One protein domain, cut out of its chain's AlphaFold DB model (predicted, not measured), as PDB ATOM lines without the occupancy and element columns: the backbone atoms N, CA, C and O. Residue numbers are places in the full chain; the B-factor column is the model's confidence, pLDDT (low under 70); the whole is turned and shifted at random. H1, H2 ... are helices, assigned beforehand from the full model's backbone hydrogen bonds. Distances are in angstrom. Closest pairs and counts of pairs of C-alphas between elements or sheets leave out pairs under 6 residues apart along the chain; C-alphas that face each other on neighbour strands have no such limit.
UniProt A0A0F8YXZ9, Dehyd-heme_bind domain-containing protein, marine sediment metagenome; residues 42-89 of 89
ATOM      1  N   SER A  42     154.159 184.173 126.689       96.56
ATOM      2  CA  SER A  42     155.253 183.332 127.201       96.56
ATOM      3  C   SER A  42     156.206 184.132 128.100       96.56
ATOM      4  O   SER A  42     156.394 185.341 127.913       96.56
ATOM      5  N   LEU A  43     156.815 183.440 129.063       97.62
ATOM      6  CA  LEU A  43     157.822 183.999 129.968       97.62
ATOM      7  C   LEU A  43     159.212 184.086 129.327       97.62
ATOM      8  O   LEU A  43     160.051 184.819 129.840       97.62
ATOM      9  N   GLU A  44     159.430 183.418 128.189       96.81
ATOM     10  CA  GLU A  44     160.706 183.384 127.450       96.81
ATOM     11  C   GLU A  44     161.255 184.790 127.167       96.81
ATOM     12  O   GLU A  44     162.445 185.040 127.323       96.81
ATOM     13  N   ASN A  45     160.381 185.764 126.893       91.88
ATOM     14  CA  ASN A  45     160.778 187.164 126.694       91.88
ATOM     15  C   ASN A  45     161.537 187.773 127.885       91.88
ATOM     16  O   ASN A  45     162.291 188.726 127.700       91.88
ATOM     17  N   ALA A  46     161.289 187.278 129.100       95.56
ATOM     18  CA  ALA A  46     161.986 187.694 130.308       95.56
ATOM     19  C   ALA A  46     163.079 186.694 130.714       95.56
ATOM     20  O   ALA A  46     164.122 187.116 131.197       95.56
ATOM     21  N   THR A  47     162.872 185.388 130.519       97.19
ATOM     22  CA  THR A  47     163.823 184.367 130.989       97.19
ATOM     23  C   THR A  47     165.000 184.127 130.047       97.19
ATOM     24  O   THR A  47     166.022 183.607 130.490       97.19
ATOM     25  N   ASP A  48     164.888 184.518 128.776       97.69
ATOM     26  CA  ASP A  48     165.943 184.320 127.769       97.69
ATOM     27  C   ASP A  48     166.915 185.506 127.683       97.69
ATOM     28  O   ASP A  48     167.878 185.479 126.913       97.69
ATOM     29  N   ILE A  49     166.675 186.560 128.468       96.56
ATOM     30  CA  ILE A  49     167.514 187.756 128.503       96.56
ATOM     31  C   ILE A  49     167.999 188.045 129.919       96.56
ATOM     32  O   ILE A  49     167.396 187.646 130.911       96.56
ATOM     33  N   THR A  50     169.084 188.810 129.998       98.06
ATOM     34  CA  THR A  50     169.508 189.471 131.232       98.06
ATOM     35  C   THR A  50     169.378 190.977 131.075       98.06
ATOM     36  O   THR A  50     169.758 191.506 130.026       98.06
ATOM     37  N   ASP A  51     168.939 191.674 132.115       98.19
ATOM     38  CA  ASP A  51     168.809 193.134 132.108       98.19
ATOM     39  C   ASP A  51     169.339 193.766 133.403       98.19
ATOM     40  O   ASP A  51     169.654 193.069 134.366       98.19
ATOM     41  N   THR A  52     169.491 195.091 133.426       98.44
ATOM     42  CA  THR A  52     169.852 195.802 134.659       98.44
ATOM     43  C   THR A  52     168.641 195.890 135.597       98.44
ATOM     44  O   THR A  52     167.496 195.779 135.141       98.44
ATOM     45  N   PRO A  53     168.841 196.139 136.904       97.69
ATOM     46  CA  PRO A  53     167.732 196.368 137.832       97.69
ATOM     47  C   PRO A  53     166.755 197.462 137.365       97.69
ATOM     48  O   PRO A  53     165.540 197.309 137.486       97.69
ATOM     49  N   GLU A  54     167.263 198.546 136.772       98.38
ATOM     50  CA  GLU A  54     166.448 199.633 136.216       98.38
ATOM     51  C   GLU A  54     165.667 199.191 134.971       98.38
ATOM     52  O   GLU A  54     164.522 199.612 134.772       98.38
ATOM     53  N   GLY A  55     166.263 198.327 134.144       98.50
ATOM     54  CA  GLY A  55     165.607 197.719 132.987       98.50
ATOM     55  C   GLY A  55     164.435 196.824 133.393       98.50
ATOM     56  O   GLY A  55     163.321 196.976 132.879       98.50
ATOM     57  N   TRP A  56     164.622 195.985 134.415       98.50
ATOM     58  CA  TRP A  56     163.541 195.174 134.981       98.50
ATOM     59  C   TRP A  56     162.440 196.011 135.631       98.50
ATOM     60  O   TRP A  56     161.257 195.746 135.399       98.50
ATOM     61  N   LEU A  57     162.802 197.069 136.364       98.31
ATOM     62  CA  LEU A  57     161.842 198.042 136.887       98.31
ATOM     63  C   LEU A  57     160.991 198.642 135.760       98.31
ATOM     64  O   LEU A  57     159.762 198.689 135.872       98.31
ATOM     65  N   SER A  58     161.623 199.071 134.664       98.25
ATOM     66  CA  SER A  58     160.924 199.626 133.500       98.25
ATOM     67  C   SER A  58     159.985 198.601 132.859       98.25
ATOM     68  O   SER A  58     158.813 198.896 132.608       98.25
ATOM     69  N   THR A  59     160.465 197.372 132.661       97.62
ATOM     70  CA  THR A  59     159.700 196.282 132.047       97.62
ATOM     71  C   THR A  59     158.452 195.934 132.852       97.62
ATOM     72  O   THR A  59     157.351 195.938 132.297       97.62
ATOM     73  N   VAL A  60     158.585 195.694 134.158       97.56
ATOM     74  CA  VAL A  60     157.445 195.325 135.014       97.56
ATOM     75  C   VAL A  60     156.469 196.493 135.166       97.56
ATOM     76  O   VAL A  60     155.256 196.295 135.093       97.56
ATOM     77  N   THR A  61     156.972 197.727 135.287       96.62
ATOM     78  CA  THR A  61     156.121 198.928 135.342       96.62
ATOM     79  C   THR A  61     155.298 199.081 134.065       96.62
ATOM     80  O   THR A  61     154.091 199.303 134.139       96.62
ATOM     81  N   ARG A  62     155.913 198.879 132.892       97.06
ATOM     82  CA  ARG A  62     155.207 198.886 131.605       97.06
ATOM     83  C   ARG A  62     154.129 197.802 131.542       97.06
ATOM     84  O   ARG A  62     153.016 198.096 131.116       97.06
ATOM     85  N   MET A  63     154.419 196.578 131.993       96.62
ATOM     86  CA  MET A  63     153.426 195.492 132.022       96.62
ATOM     87  C   MET A  63     152.219 195.824 132.901       96.62
ATOM     88  O   MET A  63     151.080 195.616 132.485       96.62
ATOM     89  N   ARG A  64     152.459 196.378 134.092       95.31
ATOM     90  CA  ARG A  64     151.396 196.787 135.015       95.31
ATOM     91  C   ARG A  64     150.563 197.940 134.456       95.31
ATOM     92  O   ARG A  64     149.343 197.859 134.417       95.31
ATOM     93  N   GLU A  65     151.215 199.024 134.048       94.44
ATOM     94  CA  GLU A  65     150.539 200.305 133.800       94.44
ATOM     95  C   GLU A  65     150.001 200.446 132.377       94.44
ATOM     96  O   GLU A  65     148.977 201.092 132.174       94.44
ATOM     97  N   GLN A  66     150.675 199.851 131.390       93.25
ATOM     98  CA  GLN A  66     150.324 200.017 129.976       93.25
ATOM     99  C   GLN A  66     149.635 198.781 129.399       93.25
ATOM    100  O   GLN A  66     148.773 198.913 128.534       93.25
ATOM    101  N   ASN A  67     149.981 197.587 129.891       90.19
ATOM    102  CA  ASN A  67     149.443 196.328 129.374       90.19
ATOM    103  C   ASN A  67     148.349 195.726 130.272       90.19
ATOM    104  O   ASN A  67     147.846 194.646 129.969       90.19
ATOM    105  N   GLY A  68     147.970 196.417 131.354       89.50
ATOM    106  CA  GLY A  68     146.850 196.034 132.215       89.50
ATOM    107  C   GLY A  68     147.079 194.752 133.016       89.50
ATOM    108  O   GLY A  68     146.111 194.082 133.363       89.50
ATOM    109  N   CYS A  69     148.336 194.388 133.289       92.69
ATOM    110  CA  CYS A  69     148.633 193.258 134.163       92.69
ATOM    111  C   CYS A  69     148.146 193.565 135.586       92.69
ATOM    112  O   CYS A  69     148.598 194.536 136.202       92.69
ATOM    113  N   ASP A  70     147.237 192.735 136.105       93.50
ATOM    114  CA  ASP A  70     146.663 192.876 137.446       93.50
ATOM    115  C   ASP A  70     147.653 192.406 138.528       93.50
ATOM    116  O   ASP A  70     147.580 191.303 139.089       93.50
ATOM    117  N   ILE A  71     148.642 193.266 138.770       95.56
ATOM    118  CA  ILE A  71     149.609 193.154 139.856       95.56
ATOM    119  C   ILE A  71     149.619 194.433 140.686       95.56
ATOM    120  O   ILE A  71     149.688 195.557 140.181       95.56
ATOM    121  N   THR A  72     149.594 194.259 142.000       96.81
ATOM    122  CA  THR A  72     149.762 195.340 142.966       96.81
ATOM    123  C   THR A  72     151.185 195.899 142.915       96.81
ATOM    124  O   THR A  72     152.114 195.293 142.371       96.81
ATOM    125  N   ARG A  73     151.395 197.069 143.532       95.19
ATOM    126  CA  ARG A  73     152.741 197.644 143.680       95.19
ATOM    127  C   ARG A  73     153.682 196.694 144.427       95.19
ATOM    128  O   ARG A  73     154.794 196.484 143.971       95.19
ATOM    129  N   GLN A  74     153.202 196.077 145.506       97.12
ATOM    130  CA  GLN A  74     153.997 195.147 146.307       97.12
ATOM    131  C   GLN A  74     154.387 193.892 145.516       97.12
ATOM    132  O   GLN A  74     155.548 193.496 145.539       97.12
ATOM    133  N   GLU A  75     153.449 193.293 144.777       98.19
ATOM    134  CA  GLU A  75     153.757 192.161 143.892       98.19
ATOM    135  C   GLU A  75     154.753 192.565 142.798       98.19
ATOM    136  O   GLU A  75     155.672 191.808 142.497       98.19
ATOM    137  N   SER A  76     154.619 193.777 142.246       97.69
ATOM    138  CA  SER A  76     155.567 194.301 141.253       97.69
ATOM    139  C   SER A  76     156.984 194.372 141.818       97.69
ATOM    140  O   SER A  76     157.916 193.930 141.157       97.69
ATOM    141  N   ASP A  77     157.149 194.893 143.036       98.06
ATOM    142  CA  ASP A  77     158.460 195.023 143.677       98.06
ATOM    143  C   ASP A  77     159.095 193.646 143.937       98.06
ATOM    144  O   ASP A  77     160.294 193.462 143.726       98.06
ATOM    145  N   ILE A  78     158.294 192.649 144.334       98.44
ATOM    146  CA  ILE A  78     158.752 191.259 144.499       98.44
ATOM    147  C   ILE A  78     159.237 190.689 143.159       98.44
ATOM    148  O   ILE A  78     160.337 190.141 143.089       98.44
ATOM    149  N   ILE A  79     158.454 190.860 142.089       98.50
ATOM    150  CA  ILE A  79     158.799 190.365 140.749       98.50
ATOM    151  C   ILE A  79     160.058 191.059 140.211       98.50
ATOM    152  O   ILE A  79     160.934 190.389 139.668       98.50
ATOM    153  N   ILE A  80     160.193 192.378 140.390       98.56
ATOM    154  CA  ILE A  80     161.384 193.134 139.966       98.56
ATOM    155  C   ILE A  80     162.630 192.609 140.678       98.56
ATOM    156  O   ILE A  80     163.642 192.357 140.029       98.56
ATOM    157  N   ASN A  81     162.557 192.400 141.997       98.19
ATOM    158  CA  ASN A  81     163.682 191.876 142.768       98.19
ATOM    159  C   ASN A  81     164.061 190.453 142.342       98.19
ATOM    160  O   ASN A  81     165.247 190.146 142.234       98.19
ATOM    161  N   TYR A  82     163.074 189.598 142.062       98.50
ATOM    162  CA  TYR A  82     163.314 188.259 141.526       98.50
ATOM    163  C   TYR A  82     164.022 188.317 140.165       98.50
ATOM    164  O   TYR A  82     165.074 187.702 139.987       98.50
ATOM    165  N   LEU A  83     163.504 189.112 139.225       98.56
ATOM    166  CA  LEU A  83     164.094 189.252 137.893       98.56
ATOM    167  C   LEU A  83     165.510 189.834 137.955       98.56
ATOM    168  O   LEU A  83     166.420 189.290 137.340       98.56
ATOM    169  N   ALA A  84     165.739 190.866 138.767       98.38
ATOM    170  CA  ALA A  84     167.067 191.442 138.958       98.38
ATOM    171  C   ALA A  84     168.054 190.468 139.624       98.38
ATOM    172  O   ALA A  84     169.245 190.509 139.333       98.38
ATOM    173  N   LYS A  85     167.582 189.580 140.507       97.62
ATOM    174  CA  LYS A  85     168.434 188.594 141.184       97.62
ATOM    175  C   LYS A  85     168.838 187.433 140.273       97.62
ATOM    176  O   LYS A  85     169.987 187.002 140.331       97.62
ATOM    177  N   PHE A  86     167.910 186.912 139.472       97.81
ATOM    178  CA  PHE A  86     168.116 185.679 138.697       97.81
ATOM    179  C   PHE A  86     168.380 185.911 137.205       97.81
ATOM    180  O   PHE A  86     169.014 185.076 136.566       97.81
ATOM    181  N   TYR A  87     167.947 187.052 136.676       98.06
ATOM    182  CA  TYR A  87     168.093 187.473 135.279       98.06
ATOM    183  C   TYR A  87     168.748 188.867 135.198       98.06
ATOM    184  O   TYR A  87     168.527 189.639 134.265       98.06
ATOM    185  N   GLY A  88     169.533 189.230 136.214       97.00
ATOM    186  CA  GLY A  88     170.290 190.478 136.268       97.00
ATOM    187  C   GLY A  88     171.644 190.390 135.566       97.00
ATOM    188  O   GLY A  88     172.233 189.312 135.475       97.00
ATOM    189  N   ARG A  89     172.165 191.537 135.127       96.19
ATOM    190  CA  ARG A  89     173.572 191.730 134.742       96.19
ATOM    191  C   ARG A  89     174.183 192.948 135.425       96.19
ATOM    192  O   ARG A  89     173.408 193.870 135.770       96.19
TER     193      ARG A  89
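Overview. This is residues 42 to 89 of the 89 residues of the protein "Dehyd-heme_bind domain-containing protein" of marine sediment metagenome (UniProt A0A0F8YXZ9). The printed part is a hairpin of two helices, H2 and H3, side by side but slanted to each other, with a single short helical turn, H1, off to one side before them. The two long helices come closest where H2 begins and H3 nears its end, at Pro 53 and Ala 84. The printed part has 48 residues, with three named helices in the order H1, H2, H3 and no named strand, and its class is all helix. It is compact, with a radius of gyration of the C-alphas of 10.0 A, and spans 26 by 21 by 14 A.

Along the chain. Begin at Ser 42 and find C-alpha 44 at (160.706, 183.384, 127.450), where H1 starts; it covers residues 44 to 47. Go on to C-alpha 53 at (167.732, 196.368, 137.832): from there H2 runs through residues 53 to 65, 18.1 A from first to last C-alpha. H3 covers residues 73 to 86, measures 20.1 A and ends at C-alpha 86 at (168.116, 185.679, 138.697).

Arrangement. Look first at H2 and H3, a helical hairpin: they touch, and their closest C-alphas, those of Pro 53 and Ala 84, are 5.1 A apart. They run opposite ways at a steep tilt of 37 degrees, only just past shallow. H1 is apart from H2, and only just apart from H3, with their closest C-alphas at 8.0 A. In H2 and H3 you find every O i to N i+4 pair within hydrogen-bond range; H1 is too short for such a pair.

Size, cuts and confidence. The two C-alphas farthest apart, those of Gly 68 and Arg 89, the chain's last residue, are 27.2 A apart. The printed part has no cut. The link from H1 to H2 is tight and that from H2 to H3 is short. The model's mean pLDDT over the printed part is 96.7, and no printed residue is under 70.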